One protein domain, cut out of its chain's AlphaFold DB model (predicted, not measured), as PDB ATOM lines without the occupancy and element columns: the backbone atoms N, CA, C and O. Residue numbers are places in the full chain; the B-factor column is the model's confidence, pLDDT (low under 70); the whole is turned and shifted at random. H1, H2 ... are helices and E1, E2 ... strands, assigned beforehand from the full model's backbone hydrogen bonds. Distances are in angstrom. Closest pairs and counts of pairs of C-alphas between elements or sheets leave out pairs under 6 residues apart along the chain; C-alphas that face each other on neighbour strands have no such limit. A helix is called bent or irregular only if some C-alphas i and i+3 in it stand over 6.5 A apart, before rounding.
ATOM      1  N   SER A 281     -29.827  -7.276 -37.645       40.44
ATOM      2  CA  SER A 281     -31.179  -7.162 -37.103       40.44
ATOM      3  C   SER A 281     -31.145  -7.411 -35.595       40.44
ATOM      4  O   SER A 281     -30.649  -8.451 -35.166       40.44
ATOM      5  N   VAL A 282     -31.664  -6.472 -34.809       42.19
ATOM      6  CA  VAL A 282     -31.949  -6.666 -33.380       42.19
ATOM      7  C   VAL A 282     -33.416  -7.060 -33.262       42.19
ATOM      8  O   VAL A 282     -34.271  -6.396 -33.849       42.19
ATOM      9  N   SER A 283     -33.714  -8.157 -32.570       41.47
ATOM     10  CA  SER A 283     -35.092  -8.629 -32.406       41.47
ATOM     11  C   SER A 283     -35.853  -7.771 -31.389       41.47
ATOM     12  O   SER A 283     -35.269  -7.221 -30.456       41.47
ATOM     13  N   ARG A 284     -37.177  -7.649 -31.547       40.94
ATOM     14  CA  ARG A 284     -38.018  -6.873 -30.615       40.94
ATOM     15  C   ARG A 284     -38.009  -7.448 -29.191       40.94
ATOM     16  O   ARG A 284     -37.929  -6.681 -28.237       40.94
ATOM     17  N   GLN A 285     -37.925  -8.773 -29.059       40.91
ATOM     18  CA  GLN A 285     -37.776  -9.471 -27.775       40.91
ATOM     19  C   GLN A 285     -36.503  -9.071 -27.016       40.91
ATOM     20  O   GLN A 285     -36.499  -9.015 -25.788       40.91
ATOM     21  N   GLU A 286     -35.408  -8.756 -27.715       45.62
ATOM     22  CA  GLU A 286     -34.177  -8.267 -27.079       45.62
ATOM     23  C   GLU A 286     -34.332  -6.834 -26.537       45.62
ATOM     24  O   GLU A 286     -33.704  -6.489 -25.537       45.62
ATOM     25  N   ILE A 287     -35.201  -6.019 -27.147       44.81
ATOM     26  CA  ILE A 287     -35.502  -4.640 -26.723       44.81
ATOM     27  C   ILE A 287     -36.472  -4.630 -25.526       44.81
ATOM     28  O   ILE A 287     -36.249  -3.905 -24.561       44.81
ATOM     29  N   GLN A 288     -37.501  -5.480 -25.517       43.09
ATOM     30  CA  GLN A 288     -38.409  -5.617 -24.366       43.09
ATOM     31  C   GLN A 288     -37.718  -6.255 -23.151       43.09
ATOM     32  O   GLN A 288     -37.893  -5.804 -22.014       43.09
ATOM     33  N   ARG A 289     -36.853  -7.260 -23.368       49.16
ATOM     34  CA  ARG A 289     -35.972  -7.780 -22.307       49.16
ATOM     35  C   ARG A 289     -35.084  -6.675 -21.744       49.16
ATOM     36  O   ARG A 289     -34.907  -6.616 -20.537       49.16
ATOM     37  N   ALA A 290     -34.576  -5.780 -22.591       49.44
ATOM     38  CA  ALA A 290     -33.780  -4.637 -22.155       49.44
ATOM     39  C   ALA A 290     -34.513  -3.693 -21.205       49.44
ATOM     40  O   ALA A 290     -33.973  -3.337 -20.158       49.44
ATOM     41  N   MET A 291     -35.738  -3.313 -21.552       47.22
ATOM     42  CA  MET A 291     -36.518  -2.364 -20.760       47.22
ATOM     43  C   MET A 291     -37.013  -2.980 -19.442       47.22
ATOM     44  O   MET A 291     -37.012  -2.313 -18.411       47.22
ATOM     45  N   SER A 292     -37.337  -4.277 -19.433       50.47
ATOM     46  CA  SER A 292     -37.807  -4.983 -18.229       50.47
ATOM     47  C   SER A 292     -36.709  -5.297 -17.200       50.47
ATOM     48  O   SER A 292     -37.011  -5.368 -16.008       50.47
ATOM     49  N   GLN A 293     -35.434  -5.438 -17.599       61.06
ATOM     50  CA  GLN A 293     -34.358  -5.732 -16.635       61.06
ATOM     51  C   GLN A 293     -34.090  -4.581 -15.651       61.06
ATOM     52  O   GLN A 293     -33.762  -4.843 -14.495       61.06
ATOM     53  N   ASN A 294     -34.229  -3.314 -16.069       60.88
ATOM     54  CA  ASN A 294     -34.049  -2.174 -15.154       60.88
ATOM     55  C   ASN A 294     -35.107  -2.181 -14.047       60.88
ATOM     56  O   ASN A 294     -34.760  -2.103 -12.870       60.88
ATOM     57  N   ALA A 295     -36.369  -2.384 -14.428       53.22
ATOM     58  CA  ALA A 295     -37.489  -2.482 -13.499       53.22
ATOM     59  C   ALA A 295     -37.327  -3.664 -12.525       53.22
ATOM     60  O   ALA A 295     -37.561  -3.532 -11.325       53.22
ATOM     61  N   LYS A 296     -36.855  -4.820 -13.014       57.91
ATOM     62  CA  LYS A 296     -36.606  -6.007 -12.180       57.91
ATOM     63  C   LYS A 296     -35.509  -5.773 -11.134       57.91
ATOM     64  O   LYS A 296     -35.666  -6.152  -9.970       57.91
ATOM     65  N   LEU A 297     -34.415  -5.118 -11.521       66.38
ATOM     66  CA  LEU A 297     -33.353  -4.721 -10.597       66.38
ATOM     67  C   LEU A 297     -33.847  -3.671  -9.587       66.38
ATOM     68  O   LEU A 297     -33.583  -3.809  -8.391       66.38
ATOM     69  N   GLY A 298     -34.601  -2.663 -10.039       56.12
ATOM     70  CA  GLY A 298     -35.211  -1.640  -9.184       56.12
ATOM     71  C   GLY A 298     -36.141  -2.236  -8.125       56.12
ATOM     72  O   GLY A 298     -36.016  -1.921  -6.938       56.12
ATOM     73  N   TRP A 299     -36.997  -3.178  -8.527       51.00
ATOM     74  CA  TRP A 299     -37.908  -3.895  -7.634       51.00
ATOM     75  C   TRP A 299     -37.165  -4.690  -6.559       51.00
ATOM     76  O   TRP A 299     -37.454  -4.573  -5.365       51.00
ATOM     77  N   ASN A 300     -36.155  -5.468  -6.955       60.62
ATOM     78  CA  ASN A 300     -35.374  -6.247  -5.999       60.62
ATOM     79  C   ASN A 300     -34.588  -5.341  -5.040       60.62
ATOM     80  O   ASN A 300     -34.500  -5.649  -3.850       60.62
ATOM     81  N   LEU A 301     -34.071  -4.200  -5.515       63.41
ATOM     82  CA  LEU A 301     -33.417  -3.202  -4.664       63.41
ATOM     83  C   LEU A 301     -34.375  -2.610  -3.628       63.41
ATOM     84  O   LEU A 301     -33.962  -2.424  -2.487       63.41
ATOM     85  N   GLN A 302     -35.635  -2.348  -3.985       58.75
ATOM     86  CA  GLN A 302     -36.655  -1.893  -3.029       58.75
ATOM     87  C   GLN A 302     -36.985  -2.982  -2.004       58.75
ATOM     88  O   GLN A 302     -36.968  -2.726  -0.802       58.75
ATOM     89  N   LYS A 303     -37.203  -4.218  -2.465       62.12
ATOM     90  CA  LYS A 303     -37.483  -5.372  -1.600       62.12
ATOM     91  C   LYS A 303     -36.365  -5.633  -0.590       62.12
ATOM     92  O   LYS A 303     -36.624  -5.966   0.563       62.12
ATOM     93  N   CYS A 304     -35.118  -5.504  -1.027       62.25
ATOM     94  CA  CYS A 304     -33.947  -5.806  -0.215       62.25
ATOM     95  C   CYS A 304     -33.331  -4.584   0.476       62.25
ATOM     96  O   CYS A 304     -32.355  -4.758   1.201       62.25
ATOM     97  N   HIS A 305     -33.888  -3.383   0.290       58.78
ATOM     98  CA  HIS A 305     -33.291  -2.082   0.620       58.78
ATOM     99  C   HIS A 305     -32.637  -2.012   2.012       58.78
ATOM    100  O   HIS A 305     -31.469  -1.653   2.126       58.78
ATOM    101  N   SER A 306     -33.355  -2.420   3.065       56.97
ATOM    102  CA  SER A 306     -32.888  -2.442   4.465       56.97
ATOM    103  C   SER A 306     -32.177  -3.740   4.877       56.97
ATOM    104  O   SER A 306     -31.708  -3.870   6.008       56.97
ATOM    105  N   HIS A 307     -32.094  -4.716   3.974       63.31
ATOM    106  CA  HIS A 307     -31.644  -6.081   4.239       63.31
ATOM    107  C   HIS A 307     -30.468  -6.507   3.350       63.31
ATOM    108  O   HIS A 307     -30.211  -7.697   3.224       63.31
ATOM    109  N   LEU A 308     -29.691  -5.589   2.769       64.44
ATOM    110  CA  LEU A 308     -28.530  -5.960   1.934       64.44
ATOM    111  C   LEU A 308     -27.363  -6.586   2.720       64.44
ATOM    112  O   LEU A 308     -26.478  -7.208   2.135       64.44
ATOM    113  N   ASN A 309     -27.405  -6.520   4.054       67.88
ATOM    114  CA  ASN A 309     -26.543  -7.324   4.925       67.88
ATOM    115  C   ASN A 309     -26.964  -8.811   4.975       67.88
ATOM    116  O   ASN A 309     -26.184  -9.656   5.416       67.88
ATOM    117  N   ASN A 310     -28.173  -9.152   4.510       80.38
ATOM    118  CA  ASN A 310     -28.615 -10.527   4.297       80.38
ATOM    119  C   ASN A 310     -27.966 -11.078   3.013       80.38
ATOM    120  O   ASN A 310     -28.082 -10.495   1.933       80.38
ATOM    121  N   LYS A 311     -27.301 -12.234   3.134       82.31
ATOM    122  CA  LYS A 311     -26.603 -12.907   2.028       82.31
ATOM    123  C   LYS A 311     -27.518 -13.244   0.845       82.31
ATOM    124  O   LYS A 311     -27.052 -13.185  -0.286       82.31
ATOM    125  N   GLU A 312     -28.785 -13.578   1.085       81.69
ATOM    126  CA  GLU A 312     -29.758 -13.889   0.029       81.69
ATOM    127  C   GLU A 312     -30.134 -12.640  -0.763       81.69
ATOM    128  O   GLU A 312     -30.084 -12.652  -1.990       81.69
ATOM    129  N   CYS A 313     -30.417 -11.537  -0.067       77.06
ATOM    130  CA  CYS A 313     -30.695 -10.256  -0.707       77.06
ATOM    131  C   CYS A 313     -29.489  -9.741  -1.491       77.06
ATOM    132  O   CYS A 313     -29.629  -9.321  -2.635       77.06
ATOM    133  N   ARG A 314     -28.285  -9.829  -0.918       84.69
ATOM    134  CA  ARG A 314     -27.060  -9.431  -1.615       84.69
ATOM    135  C   ARG A 314     -26.826 -10.244  -2.887       84.69
ATOM    136  O   ARG A 314     -26.534  -9.661  -3.926       84.69
ATOM    137  N   LYS A 315     -26.996 -11.566  -2.812       85.62
ATOM    138  CA  LYS A 315     -26.863 -12.462  -3.965       85.62
ATOM    139  C   LYS A 315     -27.899 -12.145  -5.048       85.62
ATOM    140  O   LYS A 315     -27.540 -12.076  -6.216       85.62
ATOM    141  N   LEU A 316     -29.150 -11.901  -4.660       82.19
ATOM    142  CA  LEU A 316     -30.219 -11.527  -5.584       82.19
ATOM    143  C   LEU A 316     -29.884 -10.227  -6.329       82.19
ATOM    144  O   LEU A 316     -29.937 -10.195  -7.551       82.19
ATOM    145  N   ILE A 317     -29.459  -9.175  -5.621       82.94
ATOM    146  CA  ILE A 317     -29.057  -7.912  -6.262       82.94
ATOM    147  C   ILE A 317     -27.845  -8.090  -7.180       82.94
ATOM    148  O   ILE A 317     -27.799  -7.484  -8.246       82.94
ATOM    149  N   GLU A 318     -26.873  -8.919  -6.797       85.75
ATOM    150  CA  GLU A 318     -25.714  -9.231  -7.642       85.75
ATOM    151  C   GLU A 318     -26.117  -9.923  -8.949       85.75
ATOM    152  O   GLU A 318     -25.611  -9.560 -10.010       85.75
ATOM    153  N   GLU A 319     -27.032 -10.891  -8.886       84.56
ATOM    154  CA  GLU A 319     -27.532 -11.610 -10.061       84.56
ATOM    155  C   GLU A 319     -28.312 -10.679 -11.001       84.56
ATOM    156  O   GLU A 319     -28.028 -10.636 -12.200       84.56
ATOM    157  N   GLU A 320     -29.212  -9.859 -10.456       81.19
ATOM    158  CA  GLU A 320     -30.008  -8.902 -11.237       81.19
ATOM    159  C   GLU A 320     -29.152  -7.775 -11.828       81.19
ATOM    160  O   GLU A 320     -29.359  -7.355 -12.967       81.19
ATOM    161  N   TRP A 321     -28.139  -7.306 -11.092       84.56
ATOM    162  CA  TRP A 321     -27.163  -6.349 -11.613       84.56
ATOM    163  C   TRP A 321     -26.368  -6.940 -12.770       84.56
ATOM    164  O   TRP A 321     -26.132  -6.256 -13.765       84.56
ATOM    165  N   GLU A 322     -25.949  -8.201 -12.673       83.44
ATOM    166  CA  GLU A 322     -25.239  -8.857 -13.766       83.44
ATOM    167  C   GLU A 322     -26.118  -9.035 -15.001       83.44
ATOM    168  O   GLU A 322     -25.624  -8.860 -16.115       83.44
ATOM    169  N   ASP A 323     -27.404  -9.333 -14.837       78.06
ATOM    170  CA  ASP A 323     -28.346  -9.437 -15.952       78.06
ATOM    171  C   ASP A 323     -28.624  -8.076 -16.600       78.06
ATOM    172  O   ASP A 323     -28.567  -7.953 -17.829       78.06
ATOM    173  N   TRP A 324     -28.779  -7.027 -15.790       76.50
ATOM    174  CA  TRP A 324     -28.839  -5.649 -16.271       76.50
ATOM    175  C   TRP A 324     -27.550  -5.251 -17.006       76.50
ATOM    176  O   TRP A 324     -27.587  -4.762 -18.130       76.50
ATOM    177  N   ARG A 325     -26.374  -5.537 -16.441       82.25
ATOM    178  CA  ARG A 325     -25.067  -5.221 -17.041       82.25
ATOM    179  C   ARG A 325     -24.828  -5.988 -18.342       82.25
ATOM    180  O   ARG A 325     -24.279  -5.422 -19.287       82.25
ATOM    181  N   LYS A 326     -25.218  -7.266 -18.422       76.19
ATOM    182  CA  LYS A 326     -25.111  -8.101 -19.640       76.19
ATOM    183  C   LYS A 326     -25.849  -7.481 -20.812       76.19
ATOM    184  O   LYS A 326     -25.339  -7.516 -21.932       76.19
ATOM    185  N   LEU A 327     -27.005  -6.884 -20.550       66.19
ATOM    186  CA  LEU A 327     -27.789  -6.185 -21.552       66.19
ATOM    187  C   LEU A 327     -26.982  -5.088 -22.255       66.19
ATOM    188  O   LEU A 327     -27.034  -4.951 -23.478       66.19
ATOM    189  N   PHE A 328     -26.196  -4.344 -21.478       70.56
ATOM    190  CA  PHE A 328     -25.361  -3.269 -21.988       70.56
ATOM    191  C   PHE A 328     -24.036  -3.784 -22.540       70.56
ATOM    192  O   PHE A 328     -23.654  -3.384 -23.630       70.56
ATOM    193  N   CYS A 329     -23.356  -4.698 -21.852       76.31
ATOM    194  CA  CYS A 329     -21.969  -5.068 -22.144       76.31
ATOM    195  C   CYS A 329     -21.780  -6.337 -22.986       76.31
ATOM    196  O   CYS A 329     -20.651  -6.626 -23.381       76.31
ATOM    197  N   GLY A 330     -22.821  -7.152 -23.178       69.00
ATOM    198  CA  GLY A 330     -22.789  -8.407 -23.943       69.00
ATOM    199  C   GLY A 330     -21.987  -9.565 -23.322       69.00
ATOM    200  O   GLY A 330     -22.062 -10.686 -23.816       69.00
ATOM    201  N   ASN A 331     -21.230  -9.327 -22.245       73.25
ATOM    202  CA  ASN A 331     -20.386 -10.332 -21.587       73.25
ATOM    203  C   ASN A 331     -21.130 -11.050 -20.452       73.25
ATOM    204  O   ASN A 331     -21.624 -10.395 -19.538       73.25
ATOM    205  N   ASN A 332     -21.092 -12.388 -20.433       62.94
ATOM    206  CA  ASN A 332     -21.841 -13.248 -19.497       62.94
ATOM    207  C   ASN A 332     -21.397 -13.195 -18.018       62.94
ATOM    208  O   ASN A 332     -22.049 -13.813 -17.177       62.94
ATOM    209  N   LYS A 333     -20.300 -12.503 -17.690       66.00
ATOM    210  CA  LYS A 333     -19.809 -12.281 -16.318       66.00
ATOM    211  C   LYS A 333     -19.139 -10.914 -16.209       66.00
ATOM    212  O   LYS A 333     -18.647 -10.400 -17.222       66.00
ATOM    213  N   TYR A 334     -19.089 -10.362 -14.994       68.44
ATOM    214  CA  TYR A 334     -18.326  -9.153 -14.695       68.44
ATOM    215  C   TYR A 334     -16.914  -9.254 -15.278       68.44
ATOM    216  O   TYR A 334     -16.167 -10.197 -15.014       68.44
ATOM    217  N   THR A 335     -16.565  -8.276 -16.103       69.50
ATOM    218  CA  THR A 335     -15.270  -8.169 -16.773       69.50
ATOM    219  C   THR A 335     -14.838  -6.712 -16.730       69.50
ATOM    220  O   THR A 335     -15.662  -5.803 -16.686       69.50
ATOM    221  N   THR A 336     -13.532  -6.468 -16.779       71.38
ATOM    222  CA  THR A 336     -12.974  -5.106 -16.840       71.38
ATOM    223  C   THR A 336     -13.158  -4.446 -18.214       71.38
ATOM    224  O   THR A 336     -12.551  -3.412 -18.485       71.38
ATOM    225  N   SER A 337     -13.954  -5.048 -19.101       78.19
ATOM    226  CA  SER A 337     -14.292  -4.544 -20.427       78.19
ATOM    227  C   SER A 337     -15.800  -4.651 -20.664       78.19
ATOM    228  O   SER A 337     -16.433  -5.662 -20.371       78.19
ATOM    229  N   CYS A 338     -16.378  -3.588 -21.211       83.38
ATOM    230  CA  CYS A 338     -17.780  -3.515 -21.591       83.38
ATOM    231  C   CYS A 338     -17.838  -2.935 -22.998       83.38
ATOM    232  O   CYS A 338     -17.294  -1.859 -23.239       83.38
ATOM    233  N   THR A 339     -18.472  -3.659 -23.916       84.25
ATOM    234  CA  THR A 339     -18.730  -3.176 -25.272       84.25
ATOM    235  C   THR A 339     -20.230  -3.117 -25.452       84.25
ATOM    236  O   THR A 339     -20.897  -4.140 -25.300       84.25
ATOM    237  N   ALA A 340     -20.755  -1.943 -25.799       78.25
ATOM    238  CA  ALA A 340     -22.190  -1.758 -25.918       78.25
ATOM    239  C   ALA A 340     -22.807  -2.720 -26.948       78.25
ATOM    240  O   ALA A 340     -22.393  -2.748 -28.121       78.25
ATOM    241  N   THR A 341     -23.815  -3.487 -26.524       74.31
ATOM    242  CA  THR A 341     -24.606  -4.348 -27.414       74.31
ATOM    243  C   THR A 341     -25.342  -3.510 -28.470       74.31
ATOM    244  O   THR A 341     -25.541  -2.302 -28.296       74.31
ATOM    245  N   PRO A 342     -25.770  -4.108 -29.596       68.88
ATOM    246  CA  PRO A 342     -26.612  -3.413 -30.570       68.88
ATOM    247  C   PRO A 342     -27.890  -2.820 -29.955       68.88
ATOM    248  O   PRO A 342     -28.248  -1.691 -30.283       68.88
ATOM    249  N   VAL A 343     -28.516  -3.540 -29.015       60.16
ATOM    250  CA  VAL A 343     -29.681  -3.073 -28.245       60.16
ATOM    251  C   VAL A 343     -29.315  -1.842 -27.420       60.16
ATOM    252  O   VAL A 343     -29.984  -0.819 -27.512       60.16
ATOM    253  N   ALA A 344     -28.205  -1.893 -26.682       66.38
ATOM    254  CA  ALA A 344     -27.742  -0.775 -25.869       66.38
ATOM    255  C   ALA A 344     -27.441   0.474 -26.704       66.38
ATOM    256  O   ALA A 344     -27.783   1.580 -26.303       66.38
ATOM    257  N   LYS A 345     -26.850   0.311 -27.893       70.12
ATOM    258  CA  LYS A 345     -26.601   1.421 -28.827       70.12
ATOM    259  C   LYS A 345     -27.893   2.010 -29.388       70.12
ATOM    260  O   LYS A 345     -27.956   3.217 -29.607       70.12
ATOM    261  N   LEU A 346     -28.901   1.173 -29.634       59.81
ATOM    262  CA  LEU A 346     -30.217   1.606 -30.096       59.81
ATOM    263  C   LEU A 346     -30.950   2.398 -29.008       59.81
ATOM    264  O   LEU A 346     -31.383   3.514 -29.281       59.81
ATOM    265  N   VAL A 347     -31.024   1.853 -27.789       57.00
ATOM    266  CA  VAL A 347     -31.618   2.529 -26.625       57.00
ATOM    267  C   VAL A 347     -30.899   3.846 -26.377       57.00
ATOM    268  O   VAL A 347     -31.542   4.886 -26.342       57.00
ATOM    269  N   ALA A 348     -29.564   3.825 -26.344       65.88
ATOM    270  CA  ALA A 348     -28.764   5.020 -26.130       65.88
ATOM    271  C   ALA A 348     -29.017   6.108 -27.184       65.88
ATOM    272  O   ALA A 348     -29.097   7.284 -26.859       65.88
ATOM    273  N   LYS A 349     -29.196   5.729 -28.453       61.09
ATOM    274  CA  LYS A 349     -29.545   6.679 -29.514       61.09
ATOM    275  C   LYS A 349     -30.968   7.229 -29.364       61.09
ATOM    276  O   LYS A 349     -31.195   8.386 -29.696       61.09
ATOM    277  N   ALA A 350     -31.920   6.407 -28.924       51.50
ATOM    278  CA  ALA A 350     -33.316   6.807 -28.753       51.50
ATOM    279  C   ALA A 350     -33.523   7.748 -27.555       51.50
ATOM    280  O   ALA A 350     -34.409   8.596 -27.596       51.50
ATOM    281  N   THR A 351     -32.696   7.616 -26.518       50.59
ATOM    282  CA  THR A 351     -32.777   8.395 -25.270       50.59
ATOM    283  C   THR A 351     -31.711   9.490 -25.165       50.59
ATOM    284  O   THR A 351     -31.538  10.073 -24.098       50.59
ATOM    285  N   ASP A 352     -30.973   9.744 -26.253       60.38
ATOM    286  CA  ASP A 352     -29.820  10.659 -26.313       60.38
ATOM    287  C   ASP A 352     -28.763  10.406 -25.214       60.38
ATOM    288  O   ASP A 352     -28.089  11.295 -24.692       60.38
ATOM    289  N   MET A 353     -28.617   9.138 -24.837       66.44
ATOM    290  CA  MET A 353     -27.719   8.690 -23.788       66.44
ATOM    291  C   MET A 353     -26.306   8.389 -24.323       66.44
ATOM    292  O   MET A 353     -26.143   7.798 -25.397       66.44
ATOM    293  N   PRO A 354     -25.234   8.695 -23.567       77.25
ATOM    294  CA  PRO A 354     -23.871   8.495 -24.049       77.25
ATOM    295  C   PRO A 354     -23.453   7.027 -23.918       77.25
ATOM    296  O   PRO A 354     -23.170   6.542 -22.823       77.25
ATOM    297  N   VAL A 355     -23.326   6.321 -25.044       80.44
ATOM    298  CA  VAL A 355     -22.917   4.899 -25.085       80.44
ATOM    299  C   VAL A 355     -21.636   4.637 -24.282       80.44
ATOM    300  O   VAL A 355     -21.569   3.684 -23.511       80.44
ATOM    301  N   LYS A 356     -20.630   5.512 -24.407       85.31
ATOM    302  CA  LYS A 356     -19.342   5.366 -23.705       85.31
ATOM    303  C   LYS A 356     -19.454   5.500 -22.187       85.31
ATOM    304  O   LYS A 356     -18.639   4.930 -21.464       85.31
ATOM    305  N   LEU A 357     -20.432   6.269 -21.709       84.75
ATOM    306  CA  LEU A 357     -20.701   6.403 -20.283       84.75
ATOM    307  C   LEU A 357     -21.334   5.115 -19.744       84.75
ATOM    308  O   LEU A 357     -20.889   4.607 -18.721       84.75
ATOM    309  N   PHE A 358     -22.287   4.527 -20.472       80.81
ATOM    310  CA  PHE A 358     -22.849   3.215 -20.128       80.81
ATOM    311  C   PHE A 358     -21.791   2.110 -20.123       80.81
ATOM    312  O   PHE A 358     -21.760   1.291 -19.206       80.81
ATOM    313  N   GLU A 359     -20.872   2.124 -21.092       86.38
ATOM    314  CA  GLU A 359     -19.737   1.198 -21.106       86.38
ATOM    315  C   GLU A 359     -18.865   1.354 -19.854       86.38
ATOM    316  O   GLU A 359     -18.476   0.363 -19.239       86.38
ATOM    317  N   PHE A 360     -18.595   2.588 -19.419       89.38
ATOM    318  CA  PHE A 360     -17.886   2.835 -18.167       89.38
ATOM    319  C   PHE A 360     -18.637   2.276 -16.956       89.38
ATOM    320  O   PHE A 360     -18.043   1.512 -16.193       89.38
ATOM    321  N   LEU A 361     -19.919   2.607 -16.801       87.94
ATOM    322  CA  LEU A 361     -20.751   2.152 -15.682       87.94
ATOM    323  C   LEU A 361     -20.792   0.619 -15.610       87.94
ATOM    324  O   LEU A 361     -20.602   0.041 -14.542       87.94
ATOM    325  N   GLY A 362     -20.904  -0.044 -16.763       86.81
ATOM    326  CA  GLY A 362     -20.886  -1.500 -16.872       86.81
ATOM    327  C   GLY A 362     -19.529  -2.167 -16.605       86.81
ATOM    328  O   GLY A 362     -19.470  -3.391 -16.518       86.81
ATOM    329  N   THR A 363     -18.439  -1.406 -16.455       88.06
ATOM    330  CA  THR A 363     -17.127  -1.931 -16.013       88.06
ATOM    331  C   THR A 363     -16.844  -1.700 -14.533       88.06
ATOM    332  O   THR A 363     -15.772  -2.079 -14.064       88.06
ATOM    333  N   GLN A 364     -17.755  -1.066 -13.788       90.44
ATOM    334  CA  GLN A 364     -17.542  -0.812 -12.365       90.44
ATOM    335  C   GLN A 364     -18.075  -1.981 -11.529       90.44
ATOM    336  O   GLN A 364     -19.199  -2.433 -11.765       90.44
ATOM    337  N   PRO A 365     -17.312  -2.483 -10.539       89.38
ATOM    338  CA  PRO A 365     -17.838  -3.489  -9.632       89.38
ATOM    339  C   PRO A 365     -18.984  -2.884  -8.804       89.38
ATOM    340  O   PRO A 365     -18.854  -1.749  -8.349       89.38
ATOM    341  N   PRO A 366     -20.094  -3.608  -8.581       87.50
ATOM    342  CA  PRO A 366     -21.283  -3.064  -7.913       87.50
ATOM    343  C   PRO A 366     -21.069  -2.673  -6.440       87.50
ATOM    344  O   PRO A 366     -21.682  -1.727  -5.948       87.50
ATOM    345  N   TRP A 367     -20.179  -3.381  -5.736       90.06
ATOM    346  CA  TRP A 367     -19.938  -3.231  -4.293       90.06
ATOM    347  C   TRP A 367     -18.585  -2.586  -3.999       90.06
ATOM    348  O   TRP A 367     -17.721  -3.183  -3.357       90.06
ATOM    349  N   ILE A 368     -18.389  -1.370  -4.499       93.06
ATOM    350  CA  ILE A 368     -17.239  -0.528  -4.151       93.06
ATOM    351  C   ILE A 368     -17.690   0.676  -3.337       93.06
ATOM    352  O   ILE A 368     -18.871   1.023  -3.304       93.06
ATOM    353  N   THR A 369     -16.735   1.326  -2.673       94.44
ATOM    354  CA  THR A 369     -17.030   2.579  -1.976       94.44
ATOM    355  C   THR A 369     -17.427   3.669  -2.962       94.44
ATOM    356  O   THR A 369     -16.881   3.735  -4.066       94.44
ATOM    357  N   LEU A 370     -18.334   4.565  -2.563       91.88
ATOM    358  CA  LEU A 370     -18.701   5.709  -3.401       91.88
ATOM    359  C   LEU A 370     -17.476   6.585  -3.721       91.88
ATOM    360  O   LEU A 370     -17.334   7.071  -4.838       91.88
ATOM    361  N   ALA A 371     -16.532   6.710  -2.782       94.12
ATOM    362  CA  ALA A 371     -15.260   7.397  -3.006       94.12
ATOM    363  C   ALA A 371     -14.409   6.725  -4.098       94.12
ATOM    364  O   ALA A 371     -13.860   7.408  -4.967       94.12
ATOM    365  N   GLU A 372     -14.317   5.393  -4.092       96.31
ATOM    366  CA  GLU A 372     -13.609   4.648  -5.133       96.31
ATOM    367  C   GLU A 372     -14.310   4.766  -6.494       96.31
ATOM    368  O   GLU A 372     -13.642   4.971  -7.511       96.31
ATOM    369  N   PHE A 373     -15.644   4.701  -6.521       95.81
ATOM    370  CA  PHE A 373     -16.431   4.930  -7.733       95.81
ATOM    371  C   PHE A 373     -16.166   6.328  -8.321       95.81
ATOM    372  O   PHE A 373     -15.811   6.448  -9.495       95.81
ATOM    373  N   ASN A 374     -16.219   7.374  -7.489       96.25
ATOM    374  CA  ASN A 374     -15.932   8.755  -7.890       96.25
ATOM    375  C   ASN A 374     -14.501   8.906  -8.438       96.25
ATOM    376  O   ASN A 374     -14.283   9.532  -9.476       96.25
ATOM    377  N   HIS A 375     -13.511   8.280  -7.795       96.38
ATOM    378  CA  HIS A 375     -12.126   8.288  -8.277       96.38
ATOM    379  C   HIS A 375     -11.988   7.648  -9.672       96.38
ATOM    380  O   HIS A 375     -11.275   8.160 -10.547       96.38
ATOM    381  N   ARG A 376     -12.689   6.531  -9.903       96.19
ATOM    382  CA  ARG A 376     -12.727   5.840 -11.201       96.19
ATOM    383  C   ARG A 376     -13.418   6.690 -12.270       96.19
ATOM    384  O   ARG A 376     -12.898   6.773 -13.383       96.19
ATOM    385  N   ALA A 377     -14.499   7.387 -11.923       95.31
ATOM    386  CA  ALA A 377     -15.190   8.323 -12.810       95.31
ATOM    387  C   ALA A 377     -14.290   9.496 -13.241       95.31
ATOM    388  O   ALA A 377     -14.182   9.786 -14.433       95.31
ATOM    389  N   VAL A 378     -13.549  10.109 -12.308       96.88
ATOM    390  CA  VAL A 378     -12.574  11.173 -12.626       96.88
ATOM    391  C   VAL A 378     -11.467  10.663 -13.550       96.88
ATOM    392  O   VAL A 378     -11.095  11.332 -14.517       96.88
ATOM    393  N   SER A 379     -10.942   9.468 -13.279       96.50
ATOM    394  CA  SER A 379      -9.909   8.847 -14.116       96.50
ATOM    395  C   SER A 379     -10.418   8.561 -15.529       96.50
ATOM    396  O   SER A 379      -9.722   8.831 -16.512       96.50
ATOM    397  N   TRP A 380     -11.653   8.075 -15.650       95.00
ATOM    398  CA  TRP A 380     -12.299   7.862 -16.937       95.00
ATOM    399  C   TRP A 380     -12.519   9.174 -17.702       95.00
ATOM    400  O   TRP A 380     -12.189   9.238 -18.888       95.00
ATOM    401  N   ALA A 381     -12.986  10.234 -17.036       94.75
ATOM    402  CA  ALA A 381     -13.207  11.538 -17.657       94.75
ATOM    403  C   ALA A 381     -11.895  12.147 -18.179       94.75
ATOM    404  O   ALA A 381     -11.825  12.582 -19.330       94.75
ATOM    405  N   ARG A 382     -10.816  12.093 -17.382       95.75
ATOM    406  CA  ARG A 382      -9.470  12.536 -17.794       95.75
ATOM    407  C   ARG A 382      -8.950  11.760 -19.000       95.75
ATOM    408  O   ARG A 382      -8.419  12.359 -19.933       95.75
ATOM    409  N   LYS A 383      -9.159  10.440 -19.034       94.06
ATOM    410  CA  LYS A 383      -8.805   9.597 -20.190       94.06
ATOM    411  C   LYS A 383      -9.558  10.005 -21.464       94.06
ATOM    412  O   LYS A 383      -9.049   9.803 -22.563       94.06
ATOM    413  N   HIS A 384     -10.740  10.600 -21.320       92.06
ATOM    414  CA  HIS A 384     -11.550  11.125 -22.420       92.06
ATOM    415  C   HIS A 384     -11.317  12.618 -22.703       92.06
ATOM    416  O   HIS A 384     -12.072  13.216 -23.469       92.06
ATOM    417  N   GLY A 385     -10.248  13.202 -22.151       92.00
ATOM    418  CA  GLY A 385      -9.811  14.566 -22.449       92.00
ATOM    419  C   GLY A 385     -10.375  15.641 -21.523       92.00
ATOM    420  O   GLY A 385     -10.124  16.819 -21.764       92.00
ATOM    421  N   ALA A 386     -11.103  15.271 -20.465       94.50
ATOM    422  CA  ALA A 386     -11.621  16.247 -19.515       94.50
ATOM    423  C   ALA A 386     -10.532  16.801 -18.587       94.50
ATOM    424  O   ALA A 386      -9.645  16.080 -18.123       94.50
ATOM    425  N   THR A 387     -10.681  18.069 -18.213       96.25
ATOM    426  CA  THR A 387      -9.990  18.662 -17.064       96.25
ATOM    427  C   THR A 387     -10.933  18.648 -15.864       96.25
ATOM    428  O   THR A 387     -12.003  19.244 -15.927       96.25
ATOM    429  N   CYS A 388     -10.541  17.975 -14.779       96.44
ATOM    430  CA  CYS A 388     -11.383  17.767 -13.596       96.44
ATOM    431  C   CYS A 388     -10.868  18.540 -12.384       96.44
ATOM    432  O   CYS A 388      -9.744  18.281 -11.942       96.44
ATOM    433  N   ASN A 389     -11.707  19.414 -11.824       95.56
ATOM    434  CA  ASN A 389     -11.383  20.257 -10.674       95.56
ATOM    435  C   ASN A 389     -12.434  20.109  -9.558       95.56
ATOM    436  O   ASN A 389     -13.630  20.161  -9.853       95.56
ATOM    437  N   PRO A 390     -12.027  19.961  -8.285       94.19
ATOM    438  CA  PRO A 390     -12.955  19.995  -7.155       94.19
ATOM    439  C   PRO A 390     -13.645  21.359  -7.017       94.19
ATOM    440  O   PRO A 390     -12.996  22.399  -7.135       94.19
ATOM    441  N   GLN A 391     -14.947  21.354  -6.736       90.75
ATOM    442  CA  GLN A 391     -15.772  22.534  -6.471       90.75
ATOM    443  C   GLN A 391     -16.813  22.207  -5.388       90.75
ATOM    444  O   GLN A 391     -17.886  21.671  -5.663       90.75
ATOM    445  N   GLY A 392     -16.492  22.519  -4.130       87.62
ATOM    446  CA  GLY A 392     -17.343  22.160  -2.993       87.62
ATOM    447  C   GLY A 392     -17.492  20.642  -2.865       87.62
ATOM    448  O   GLY A 392     -16.496  19.936  -2.739       87.62
ATOM    449  N   VAL A 393     -18.733  20.146  -2.908       86.94
ATOM    450  CA  VAL A 393     -19.039  18.702  -2.857       86.94
ATOM    451  C   VAL A 393     -18.839  17.987  -4.200       86.94
ATOM    452  O   VAL A 393     -18.824  16.758  -4.238       86.94
ATOM    453  N   LEU A 394     -18.666  18.740  -5.290       95.00
ATOM    454  CA  LEU A 394     -18.570  18.228  -6.655       95.00
ATOM    455  C   LEU A 394     -17.122  18.135  -7.140       95.00
ATOM    456  O   LEU A 394     -16.245  18.886  -6.712       95.00
ATOM    457  N   VAL A 395     -16.887  17.268  -8.123       96.81
ATOM    458  CA  VAL A 395     -15.712  17.326  -9.000       96.81
ATOM    459  C   VAL A 395     -16.194  17.604 -10.418       96.81
ATOM    460  O   VAL A 395     -16.829  16.755 -11.037       96.81
ATOM    461  N   VAL A 396     -15.896  18.790 -10.945       95.56
ATOM    462  CA  VAL A 396     -16.388  19.230 -12.255       95.56
ATOM    463  C   VAL A 396     -15.343  18.933 -13.324       95.56
ATOM    464  O   VAL A 396     -14.243  19.490 -13.308       95.56
ATOM    465  N   CYS A 397     -15.689  18.032 -14.240       95.56
ATOM    466  CA  CYS A 397     -14.891  17.580 -15.370       95.56
ATOM    467  C   CYS A 397     -15.396  18.216 -16.673       95.56
ATOM    468  O   CYS A 397     -16.400  17.784 -17.234       95.56
ATOM    469  N   THR A 398     -14.669  19.221 -17.163       93.88
ATOM    470  CA  THR A 398     -15.026  20.010 -18.358       93.88
ATOM    471  C   THR A 398     -14.182  19.633 -19.576       93.88
ATOM    472  O   THR A 398     -13.028  19.227 -19.409       93.88
ATOM    473  N   GLY A 399     -14.688  19.869 -20.788       89.69
ATOM    474  CA  GLY A 399     -13.965  19.636 -22.047       89.69
ATOM    475  C   GLY A 399     -14.238  18.273 -22.688       89.69
ATOM    476  O   GLY A 399     -13.477  17.831 -23.550       89.69
ATOM    477  N   LEU A 400     -15.302  17.587 -22.264       88.75
ATOM    478  CA  LEU A 400     -15.734  16.340 -22.888       88.75
ATOM    479  C   LEU A 400     -16.385  16.593 -24.255       88.75
ATOM    480  O   LEU A 400     -17.004  17.622 -24.500       88.75
ATOM    481  N   LYS A 401     -16.246  15.625 -25.165       81.88
ATOM    482  CA  LYS A 401     -16.902  15.663 -26.480       81.88
ATOM    483  C   LYS A 401     -18.328  15.108 -26.389       81.88
ATOM    484  O   LYS A 401     -18.599  14.234 -25.563       81.88
ATOM    485  N   SER A 402     -19.192  15.541 -27.311       70.94
ATOM    486  CA  SER A 402     -20.522  14.950 -27.519       70.94
ATOM    487  C   SER A 402     -20.436  13.418 -27.656       70.94
ATOM    488  O   SER A 402     -19.500  12.887 -28.265       70.94
ATOM    489  N   GLY A 403     -21.374  12.703 -27.025       69.81
ATOM    490  CA  GLY A 403     -21.380  11.237 -26.932       69.81
ATOM    491  C   GLY A 403     -20.559  10.651 -25.771       69.81
ATOM    492  O   GLY A 403     -20.458   9.428 -25.653       69.81
ATOM    493  N   VAL A 404     -19.981  11.501 -24.911       74.62
ATOM    494  CA  VAL A 404     -19.307  11.112 -23.654       74.62
ATOM    495  C   VAL A 404     -20.062  11.622 -22.410       74.62
ATOM    496  O   VAL A 404     -19.883  11.081 -21.326       74.62
ATOM    497  N   HIS A 405     -20.944  12.611 -22.563       71.00
ATOM    498  CA  HIS A 405     -21.833  13.145 -21.524       71.00
ATOM    499  C   HIS A 405     -23.230  13.419 -22.116       71.00
ATOM    500  O   HIS A 405     -23.360  13.521 -23.338       71.00
ATOM    501  N   TYR A 406     -24.254  13.476 -21.261       65.94
ATOM    502  CA  TYR A 406     -25.678  13.648 -21.586       65.94
ATOM    503  C   TYR A 406     -25.987  15.027 -22.194       65.94
ATOM    504  O   TYR A 406     -25.315  16.026 -21.896       65.94
ATOM    505  N   GLY A 407     -27.011  15.051 -23.052       58.06
ATOM    506  CA  GLY A 407     -27.525  16.207 -23.776       58.06
ATOM    507  C   GLY A 407     -28.499  17.039 -22.948       58.06
ATOM    508  O   GLY A 407     -29.698  16.788 -22.956       58.06
ATOM    509  N   ARG A 408     -27.958  18.050 -22.259       54.22
ATOM    510  CA  ARG A 408     -28.586  19.368 -22.028       54.22
ATOM    511  C   ARG A 408     -27.628  20.377 -21.396       54.22
ATOM    512  O   ARG A 408     -27.869  21.550 -21.597       54.22
ATOM    513  N   GLU A 409     -26.549  19.938 -20.726       67.69
ATOM    514  CA  GLU A 409     -25.377  20.761 -20.334       67.69
ATOM    515  C   GLU A 409     -24.316  19.943 -19.551       67.69
ATOM    516  O   GLU A 409     -23.117  20.176 -19.723       67.69
ATOM    517  N   ALA A 410     -24.712  18.935 -18.755       78.31
ATOM    518  CA  ALA A 410     -23.798  18.018 -18.051       78.31
ATOM    519  C   ALA A 410     -24.443  16.667 -17.666       78.31
ATOM    520  O   ALA A 410     -25.606  16.407 -17.961       78.31
ATOM    521  N   THR A 411     -23.679  15.788 -17.013       85.12
ATOM    522  CA  THR A 411     -24.155  14.552 -16.364       85.12
ATOM    523  C   THR A 411     -23.447  14.345 -15.044       85.12
ATOM    524  O   THR A 411     -22.218  14.296 -15.029       85.12
ATOM    525  N   THR A 412     -24.190  14.128 -13.963       89.44
ATOM    526  CA  THR A 412     -23.592  13.815 -12.661       89.44
ATOM    527  C   THR A 412     -23.635  12.324 -12.357       89.44
ATOM    528  O   THR A 412     -24.699  11.713 -12.268       89.44
ATOM    529  N   ILE A 413     -22.455  11.731 -12.158       91.31
ATOM    530  CA  ILE A 413     -22.291  10.356 -11.678       91.31
ATOM    531  C   ILE A 413     -21.531  10.353 -10.352       91.31
ATOM    532  O   ILE A 413     -20.392  10.816 -10.264       91.31
ATOM    533  N   GLY A 414     -22.173   9.852  -9.296       92.06
ATOM    534  CA  GLY A 414     -21.684  10.045  -7.936       92.06
ATOM    535  C   GLY A 414     -21.596  11.540  -7.629       92.06
ATOM    536  O   GLY A 414     -22.598  12.239  -7.715       92.06
ATOM    537  N   ASN A 415     -20.399  12.054  -7.341       95.31
ATOM    538  CA  ASN A 415     -20.173  13.500  -7.200       95.31
ATOM    539  C   ASN A 415     -19.426  14.147  -8.382       95.31
ATOM    540  O   ASN A 415     -18.953  15.282  -8.271       95.31
ATOM    541  N   VAL A 416     -19.270  13.427  -9.493       95.88
ATOM    542  CA  VAL A 416     -18.488  13.867 -10.650       95.88
ATOM    543  C   VAL A 416     -19.418  14.403 -11.731       95.88
ATOM    544  O   VAL A 416     -20.203  13.650 -12.301       95.88
ATOM    545  N   VAL A 417     -19.285  15.692 -12.046       94.00
ATOM    546  CA  VAL A 417     -20.038  16.365 -13.113       94.00
ATOM    547  C   VAL A 417     -19.255  16.262 -14.415       94.00
ATOM    548  O   VAL A 417     -18.133  16.758 -14.513       94.00
ATOM    549  N   LEU A 418     -19.838  15.634 -15.427       92.75
ATOM    550  CA  LEU A 418     -19.272  15.425 -16.754       92.75
ATOM    551  C   LEU A 418     -19.900  16.409 -17.737       92.75
ATOM    552  O   LEU A 418     -21.102  16.355 -17.972       92.75
ATOM    553  N   THR A 419     -19.113  17.296 -18.337       90.50
ATOM    554  CA  THR A 419     -19.653  18.339 -19.220       90.50
ATOM    555  C   THR A 419     -18.671  18.741 -20.318       90.50
ATOM    556  O   THR A 419     -17.449  18.599 -20.190       90.50
ATOM    557  N   GLY A 420     -19.217  19.225 -21.434       86.62
ATOM    558  CA  GLY A 420     -18.433  19.802 -22.520       86.62
ATOM    559  C   GLY A 420     -17.908  21.195 -22.187       86.62
ATOM    560  O   GLY A 420     -16.753  21.502 -22.483       86.62
ATOM    561  N   GLU A 421     -18.707  22.008 -21.498       84.88
ATOM    562  CA  GLU A 421     -18.419  23.421 -21.240       84.88
ATOM    563  C   GLU A 421     -18.302  23.717 -19.740       84.88
ATOM    564  O   GLU A 421     -18.381  22.821 -18.905       84.88
ATOM    565  N   ARG A 422     -18.025  24.973 -19.371       83.50
ATOM    566  CA  ARG A 422     -18.000  25.376 -17.958       83.50
ATOM    567  C   ARG A 422     -19.422  25.729 -17.508       83.50
ATOM    568  O   ARG A 422     -19.936  26.745 -17.971       83.50
ATOM    569  N   PRO A 423     -20.032  24.953 -16.598       83.69
ATOM    570  CA  PRO A 423     -21.398  25.196 -16.161       83.69
ATOM    571  C   PRO A 423     -21.496  26.442 -15.274       83.69
ATOM    572  O   PRO A 423     -20.562  26.794 -14.547       83.69
ATOM    573  N   GLY A 424     -22.656  27.100 -15.318       84.44
ATOM    574  CA  GLY A 424     -22.951  28.256 -14.474       84.44
ATOM    575  C   GLY A 424     -23.175  27.885 -12.995       84.44
ATOM    576  O   GLY A 424     -23.497  26.740 -12.680       84.44
ATOM    577  N   PRO A 425     -23.078  28.850 -12.058       83.25
ATOM    578  CA  PRO A 425     -23.249  28.589 -10.624       83.25
ATOM    579  C   PRO A 425     -24.615  28.007 -10.240       83.25
ATOM    580  O   PRO A 425     -24.705  27.191  -9.327       83.25
ATOM    581  N   ALA A 426     -25.682  28.422 -10.927       79.81
ATOM    582  CA  ALA A 426     -27.024  27.916 -10.669       79.81
ATOM    583  C   ALA A 426     -27.129  26.438 -11.079       79.81
ATOM    584  O   ALA A 426     -27.562  25.613 -10.280       79.81
ATOM    585  N   PHE A 427     -26.626  26.090 -12.267       84.06
ATOM    586  CA  PHE A 427     -26.539  24.708 -12.743       84.06
ATOM    587  C   PHE A 427     -25.714  23.829 -11.790       84.06
ATOM    588  O   PHE A 427     -26.141  22.755 -11.396       84.06
ATOM    589  N   LEU A 428     -24.576  24.318 -11.292       87.19
ATOM    590  CA  LEU A 428     -23.795  23.581 -10.290       87.19
ATOM    591  C   LEU A 428     -24.552  23.345  -8.972       87.19
ATOM    592  O   LEU A 428     -24.285  22.363  -8.283       87.19
ATOM    593  N   LYS A 429     -25.505  24.212  -8.613       86.06
ATOM    594  CA  LYS A 429     -26.389  23.996  -7.460       86.06
ATOM    595  C   LYS A 429     -27.390  22.863  -7.714       86.06
ATOM    596  O   LYS A 429     -27.694  22.137  -6.773       86.06
ATOM    597  N   HIS A 430     -27.862  22.717  -8.954       86.81
ATOM    598  CA  HIS A 430     -28.694  21.598  -9.415       86.81
ATOM    599  C   HIS A 430     -27.918  20.281  -9.351       86.81
ATOM    600  O   HIS A 430     -28.313  19.361  -8.643       86.81
ATOM    601  N   GLU A 431     -26.732  20.234  -9.963       88.88
ATOM    602  CA  GLU A 431     -25.883  19.033  -9.970       88.88
ATOM    603  C   GLU A 431     -25.412  18.615  -8.570       88.88
ATOM    604  O   GLU A 431     -25.231  17.430  -8.282       88.88
ATOM    605  N   ALA A 432     -25.243  19.578  -7.658       89.06
ATOM    606  CA  ALA A 432     -24.947  19.285  -6.260       89.06
ATOM    607  C   ALA A 432     -26.070  18.489  -5.581       89.06
ATOM    608  O   ALA A 432     -25.782  17.741  -4.648       89.06
ATOM    609  N   GLU A 433     -27.320  18.624  -6.031       85.62
ATOM    610  CA  GLU A 433     -28.430  17.839  -5.499       85.62
ATOM    611  C   GLU A 433     -28.408  16.399  -6.007       85.62
ATOM    612  O   GLU A 433     -28.537  15.479  -5.203       85.62
ATOM    613  N   HIS A 434     -28.092  16.176  -7.285       86.62
ATOM    614  CA  HIS A 434     -27.840  14.822  -7.784       86.62
ATOM    615  C   HIS A 434     -26.711  14.136  -7.019       86.62
ATOM    616  O   HIS A 434     -26.857  12.989  -6.597       86.62
ATOM    617  N   ALA A 435     -25.616  14.845  -6.738       88.94
ATOM    618  CA  ALA A 435     -24.534  14.299  -5.922       88.94
ATOM    619  C   ALA A 435     -24.980  13.917  -4.497       88.94
ATOM    620  O   ALA A 435     -24.519  12.905  -3.962       88.94
ATOM    621  N   ARG A 436     -25.903  14.679  -3.888       85.25
ATOM    622  CA  ARG A 436     -26.510  14.315  -2.596       85.25
ATOM    623  C   ARG A 436     -27.424  13.104  -2.706       85.25
ATOM    624  O   ARG A 436     -27.398  12.264  -1.813       85.25
ATOM    625  N   GLN A 437     -28.207  12.990  -3.774       82.00
ATOM    626  CA  GLN A 437     -29.069  11.831  -4.004       82.00
ATOM    627  C   GLN A 437     -28.228  10.551  -4.159       82.00
ATOM    628  O   GLN A 437     -28.508   9.555  -3.490       82.00
ATOM    629  N   TRP A 438     -27.142  10.592  -4.940       87.88
ATOM    630  CA  TRP A 438     -26.170   9.496  -5.042       87.88
ATOM    631  C   TRP A 438     -25.651   9.045  -3.670       87.88
ATOM    632  O   TRP A 438     -25.665   7.852  -3.359       87.88
ATOM    633  N   ASP A 439     -25.220   9.994  -2.836       83.94
ATOM    634  CA  ASP A 439     -24.729   9.725  -1.481       83.94
ATOM    635  C   ASP A 439     -25.829   9.158  -0.566       83.94
ATOM    636  O   ASP A 439     -25.624   8.150   0.111       83.94
ATOM    637  N   TRP A 440     -27.036   9.729  -0.607       82.12
ATOM    638  CA  TRP A 440     -28.180   9.306   0.203       82.12
ATOM    639  C   TRP A 440     -28.578   7.847  -0.043       82.12
ATOM    640  O   TRP A 440     -28.850   7.111   0.914       82.12
ATOM    641  N   TYR A 441     -28.609   7.425  -1.312       79.88
ATOM    642  CA  TYR A 441     -28.912   6.041  -1.676       79.88
ATOM    643  C   TYR A 441     -27.755   5.111  -1.328       79.88
ATOM    644  O   TYR A 441     -27.985   4.054  -0.740       79.88
ATOM    645  N   TYR A 442     -26.515   5.520  -1.610       84.75
ATOM    646  CA  TYR A 442     -25.342   4.716  -1.284       84.75
ATOM    647  C   TYR A 442     -25.229   4.433   0.221       84.75
ATOM    648  O   TYR A 442     -24.967   3.297   0.606       84.75
ATOM    649  N   GLN A 443     -25.475   5.423   1.084       80.75
ATOM    650  CA  GLN A 443     -25.427   5.234   2.540       80.75
ATOM    651  C   GLN A 443     -26.450   4.213   3.055       80.75
ATOM    652  O   GLN A 443     -26.237   3.612   4.107       80.75
ATOM    653  N   ARG A 444     -27.551   4.001   2.326       78.56
ATOM    654  CA  ARG A 444     -28.594   3.033   2.687       78.56
ATOM    655  C   ARG A 444     -28.312   1.641   2.157       78.56
ATOM    656  O   ARG A 444     -28.621   0.669   2.838       78.56
ATOM    657  N   THR A 445     -27.734   1.541   0.961       79.56
ATOM    658  CA  THR A 445     -27.616   0.253   0.273       79.56
ATOM    659  C   THR A 445     -26.201  -0.311   0.231       79.56
ATOM    660  O   THR A 445     -26.026  -1.516   0.068       79.56
ATOM    661  N   GLY A 446     -25.173   0.533   0.323       84.81
ATOM    662  CA  GLY A 446     -23.787   0.162   0.019       84.81
ATOM    663  C   GLY A 446     -23.559  -0.244  -1.445       84.81
ATOM    664  O   GLY A 446     -22.470  -0.708  -1.788       84.81
ATOM    665  N   PHE A 447     -24.569  -0.073  -2.305       88.69
ATOM    666  CA  PHE A 447     -24.590  -0.445  -3.716       88.69
ATOM    667  C   PHE A 447     -24.613   0.841  -4.541       88.69
ATOM    668  O   PHE A 447     -25.636   1.523  -4.608       88.69
ATOM    669  N   TRP A 448     -23.480   1.212  -5.149       89.25
ATOM    670  CA  TRP A 448     -23.396   2.480  -5.884       89.25
ATOM    671  C   TRP A 448     -24.461   2.611  -6.985       89.25
ATOM    672  O   TRP A 448     -25.016   3.700  -7.089       89.25
ATOM    673  N   PRO A 449     -24.859   1.558  -7.737       89.75
ATOM    674  CA  PRO A 449     -25.835   1.731  -8.808       89.75
ATOM    675  C   PRO A 449     -27.259   2.049  -8.345       89.75
ATOM    676  O   PRO A 449     -28.086   2.346  -9.198       89.75
ATOM    677  N   THR A 450     -27.580   2.009  -7.043       81.06
ATOM    678  CA  THR A 450     -28.959   2.205  -6.557       81.06
ATOM    679  C   THR A 450     -29.604   3.473  -7.117       81.06
ATOM    680  O   THR A 450     -30.710   3.404  -7.648       81.06
ATOM    681  N   PHE A 451     -28.921   4.617  -7.037       79.75
ATOM    682  CA  PHE A 451     -29.483   5.869  -7.545       79.75
ATOM    683  C   PHE A 451     -29.628   5.860  -9.069       79.75
ATOM    684  O   PHE A 451     -30.655   6.293  -9.573       79.75
ATOM    685  N   LEU A 452     -28.649   5.317  -9.801       82.69
ATOM    686  CA  LEU A 452     -28.734   5.178 -11.257       82.69
ATOM    687  C   LEU A 452     -29.956   4.359 -11.676       82.69
ATOM    688  O   LEU A 452     -30.665   4.758 -12.591       82.69
ATOM    689  N   VAL A 453     -30.196   3.228 -11.009       74.50
ATOM    690  CA  VAL A 453     -31.328   2.348 -11.319       74.50
ATOM    691  C   VAL A 453     -32.644   3.090 -11.125       74.50
ATOM    692  O   VAL A 453     -33.466   3.081 -12.035       74.50
ATOM    693  N   TYR A 454     -32.815   3.786  -9.997       60.88
ATOM    694  CA  TYR A 454     -34.039   4.547  -9.741       60.88
ATOM    695  C   TYR A 454     -34.182   5.780 -10.639       60.88
ATOM    696  O   TYR A 454     -35.281   6.090 -11.074       60.88
ATOM    697  N   TYR A 455     -33.087   6.463 -10.969       66.19
ATOM    698  CA  TYR A 455     -33.112   7.589 -11.899       66.19
ATOM    699  C   TYR A 455     -33.566   7.166 -13.305       66.19
ATOM    700  O   TYR A 455     -34.262   7.920 -13.984       66.19
ATOM    701  N   LEU A 456     -33.159   5.969 -13.744       66.31
ATOM    702  CA  LEU A 456     -33.520   5.400 -15.045       66.31
ATOM    703  C   LEU A 456     -34.909   4.754 -15.078       66.31
ATOM    704  O   LEU A 456     -35.441   4.559 -16.168       66.31
ATOM    705  N   ASP A 457     -35.455   4.392 -13.919       55.34
ATOM    706  CA  ASP A 457     -36.837   3.921 -13.783       55.34
ATOM    707  C   ASP A 457     -37.808   5.123 -13.946       55.34
ATOM    708  O   ASP A 457     -38.876   4.998 -14.552       55.34
ATOM    709  N   SER A 458     -37.361   6.335 -13.574       47.31
ATOM    710  CA  SER A 458     -38.059   7.612 -13.816       47.31
ATOM    711  C   SER A 458     -38.113   8.019 -15.280       47.31
ATOM    712  O   SER A 458     -37.448   7.459 -16.147       47.31
ATOM    713  N   SER A 459     -38.926   9.038 -15.593       51.25
ATOM    714  CA  SER A 459     -39.022   9.535 -16.967       51.25
ATOM    715  C   SER A 459     -37.649   9.989 -17.477       51.25
ATOM    716  O   SER A 459     -37.110  11.000 -17.039       51.25
ATOM    717  N   ILE A 460     -37.080   9.232 -18.413       49.97
ATOM    718  CA  ILE A 460     -35.808   9.556 -19.081       49.97
ATOM    719  C   ILE A 460     -36.005  10.318 -20.401       49.97
ATOM    720  O   ILE A 460     -35.040  10.813 -20.978       49.97
ATOM    721  N   ILE A 461     -37.249  10.382 -20.889       46.75
ATOM    722  CA  ILE A 461     -37.634  11.054 -22.142       46.75
ATOM    723  C   ILE A 461     -37.993  12.520 -21.876       46.75
ATOM    724  O   ILE A 461     -37.733  13.386 -22.710       46.75
ATOM    725  N   ASP A 462     -38.575  12.800 -20.709       53.44
ATOM    726  CA  ASP A 462     -38.968  14.139 -20.290       53.44
ATOM    727  C   ASP A 462     -38.387  14.422 -18.902       53.44
ATOM    728  O   ASP A 462     -38.941  14.010 -17.881       53.44
ATOM    729  N   ALA A 463     -37.255  15.129 -18.876       56.81
ATOM    730  CA  ALA A 463     -36.573  15.509 -17.640       56.81
ATOM    731  C   ALA A 463     -37.500  16.270 -16.672       56.81
ATOM    732  O   ALA A 463     -37.430  16.046 -15.469       56.81
ATOM    733  N   CYS A 464     -38.467  17.051 -17.175       55.88
ATOM    734  CA  CYS A 464     -39.443  17.760 -16.338       55.88
ATOM    735  C   CYS A 464     -40.449  16.832 -15.641       55.88
ATOM    736  O   CYS A 464     -41.148  17.241 -14.710       55.88
ATOM    737  N   LYS A 465     -40.545  15.577 -16.083       53.00
ATOM    738  CA  LYS A 465     -41.334  14.526 -15.431       53.00
ATOM    739  C   LYS A 465     -40.475  13.593 -14.584       53.00
ATOM    740  O   LYS A 465     -41.038  12.803 -13.827       53.00
ATOM    741  N   ASN A 466     -39.149  13.686 -14.669       56.94
ATOM    742  CA  ASN A 466     -38.245  12.919 -13.824       56.94
ATOM    743  C   ASN A 466     -38.313  13.451 -12.384       56.94
ATOM    744  O   ASN A 466     -38.212  14.657 -12.145       56.94
ATOM    745  N   LEU A 467     -38.525  12.576 -11.398       56.22
ATOM    746  CA  LEU A 467     -38.601  13.000  -9.998       56.22
ATOM    747  C   LEU A 467     -37.321  13.689  -9.543       56.22
ATOM    748  O   LEU A 467     -37.387  14.722  -8.878       56.22
ATOM    749  N   TYR A 468     -36.180  13.077  -9.836       64.94
ATOM    750  CA  TYR A 468     -34.904  13.497  -9.277       64.94
ATOM    751  C   TYR A 468     -34.465  14.833  -9.861       64.94
ATOM    752  O   TYR A 468     -33.920  15.654  -9.126       64.94
ATOM    753  N   GLU A 469     -34.792  15.079 -11.131       70.25
ATOM    754  CA  GLU A 469     -34.658  16.389 -11.770       70.25
ATOM    755  C   GLU A 469     -35.569  17.424 -11.100       70.25
ATOM    756  O   GLU A 469     -35.073  18.442 -10.633       70.25
ATOM    757  N   ARG A 470     -36.865  17.139 -10.892       69.44
ATOM    758  CA  ARG A 470     -37.780  18.062 -10.180       69.44
ATOM    759  C   ARG A 470     -37.329  18.388  -8.751       69.44
ATOM    760  O   ARG A 470     -37.528  19.503  -8.267       69.44
ATOM    761  N   GLN A 471     -36.740  17.422  -8.048       67.56
ATOM    762  CA  GLN A 471     -36.170  17.644  -6.715       67.56
ATOM    763  C   GLN A 471     -34.952  18.569  -6.771       67.56
ATOM    764  O   GLN A 471     -34.869  19.514  -5.983       67.56
ATOM    765  N   ALA A 472     -34.039  18.333  -7.716       72.38
ATOM    766  CA  ALA A 472     -32.886  19.198  -7.944       72.38
ATOM    767  C   ALA A 472     -33.319  20.622  -8.343       72.38
ATOM    768  O   ALA A 472     -32.824  21.604  -7.781       72.38
ATOM    769  N   GLU A 473     -34.339  20.734  -9.195       74.38
ATOM    770  CA  GLU A 473     -34.962  21.986  -9.628       74.38
ATOM    771  C   GLU A 473     -35.574  22.790  -8.484       74.38
ATOM    772  O   GLU A 473     -35.398  24.009  -8.419       74.38
ATOM    773  N   ALA A 474     -36.276  22.137  -7.555       69.44
ATOM    774  CA  ALA A 474     -36.881  22.812  -6.408       69.44
ATOM    775  C   ALA A 474     -35.828  23.529  -5.541       69.44
ATOM    776  O   ALA A 474     -36.103  24.575  -4.943       69.44
ATOM    777  N   VAL A 475     -34.601  22.998  -5.505       69.06
ATOM    778  CA  VAL A 475     -33.472  23.557  -4.751       69.06
ATOM    779  C   VAL A 475     -32.736  24.638  -5.549       69.06
ATOM    780  O   VAL A 475     -32.326  25.667  -4.990       69.06
ATOM    781  N   SER A 476     -32.533  24.427  -6.848       66.19
ATOM    782  CA  SER A 476     -31.697  25.270  -7.708       66.19
ATOM    783  C   SER A 476     -32.461  26.414  -8.392       66.19
ATOM    784  O   SER A 476     -31.865  27.463  -8.640       66.19
ATOM    785  N   LYS A 477     -33.770  26.244  -8.636       64.81
ATOM    786  CA  LYS A 477     -34.631  27.089  -9.488       64.81
ATOM    787  C   LYS A 477     -34.065  27.304 -10.901       64.81
ATOM    788  O   LYS A 477     -34.262  28.368 -11.483       64.81
TER     789      LYS A 477
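This is residues 281 to 477 of the 483 residues of the protein "RHS repeat-associated protein" of Nonomuraea muscovyensis (UniProt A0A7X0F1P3). A small four-stranded sheet lies between two helices, H5 over one face and H6 over the other, and a long helical hairpin of H1 and H2 stands away from the sheet. H7 links the two halves by packing on both H1 and H6, H3 and H4 meet the hairpin at the end where H1 begins and H2 ends, and H8 packs on H6. The printed part has 197 residues, with eight named helices and four named strands in the order H1 H2 H3 H4 H5 E1 E2 E3 E4 H6 H7 H8. The sheet is mixed, in the order E1 E2 E4 E3, and the class is mixed, helices and strands. The whole is compact, with a radius of gyration of the C-alphas of 16.2 A, and spans 42 by 41 by 32 A.

H1, residues 284 to 304, begins with C-alpha 284 at (-38.018, -6.873, -30.615) and is 30.7 A long; it is neither bent nor irregular, but only just: C-alphas 291 and 294 are 6.1 A apart. H2, residues 311 to 329, is 25.8 A long. H3 holds residues 342 to 350 and H4 residues 355 to 361. H5, residues 370 to 383, is 19.9 A long and begins with C-alpha 370 at (-18.701, 5.709, -3.401). The strands follow: E1, residues 387 to 391, E2, residues 394 to 398, E3, residues 410 to 413, and E4, residues 416 to 419. H6, residues 425 to 445, is 30.7 A long. H7 holds residues 450 to 457, and H8, residues 467 to 476, ends with C-alpha 476 at (-31.697, 25.270, -7.708).

The hairpin E1 and E2 is antiparallel, with N 389 and O 396 2.9 A apart, within hydrogen-bond range. E2 and E4 are parallel, with N 397 and O 417 at 2.8 A. The hairpin E3 and E4 is antiparallel, with N 411 and O 418 at 2.8 A. H5 and H6 lie on opposite faces, three layers with helices on both faces of the sheet. H5 runs along the strands at a height over the sheet of 9.1 A, at 12 degrees to E2 on the local plane. H6, at a height of 8.1 A, lies over E4 and runs slantwise to the strands, at 37 degrees to E4 on the local plane. H8 touches H6 along residues 426 to 434 of H6, at a steep tilt of 48 degrees, opposite ways; the closest C-alphas, of His 430 and Ser 476, are 5.0 A apart. H7 touches H6 with the C-alphas of Trp 438 and Phe 451 at 5.5 A, and touches H1 with those of Gly 298 and Val 453 at 6.0 A. H1 and H2 form a helical hairpin at a shallow tilt of 26 degrees, opposite ways, closest at the C-alphas of Leu 297 and Glu 320, 5.4 A. H3 touches H2, about perpendicular at 80 degrees, closest at the C-alphas of Phe 328 and Ala 344, 5.2 A. H4 only just touches H2, with 3 pairs of C-alphas within 8 A, the closest those of Cys 329 and Glu 359, 6.7 A. Every O i to N i+4 pair is within hydrogen-bond range in H3, H4, H5 and H7; the counts are 15 of 17 in H1, 14 of 15 in H2, 15 of 17 in H6 and 5 of 6 in H8.

The two C-alphas farthest apart, of Ser 281 and Gly 392, are 47.1 A apart. The printed part has no cut. The links H2 to H3, residues 330 to 341, and E2 to E3 are long. The mean pLDDT of the printed part is 75.8; 72 residues are under 70, among them residues 281 to 309, 346 to 353 and 454 to 468.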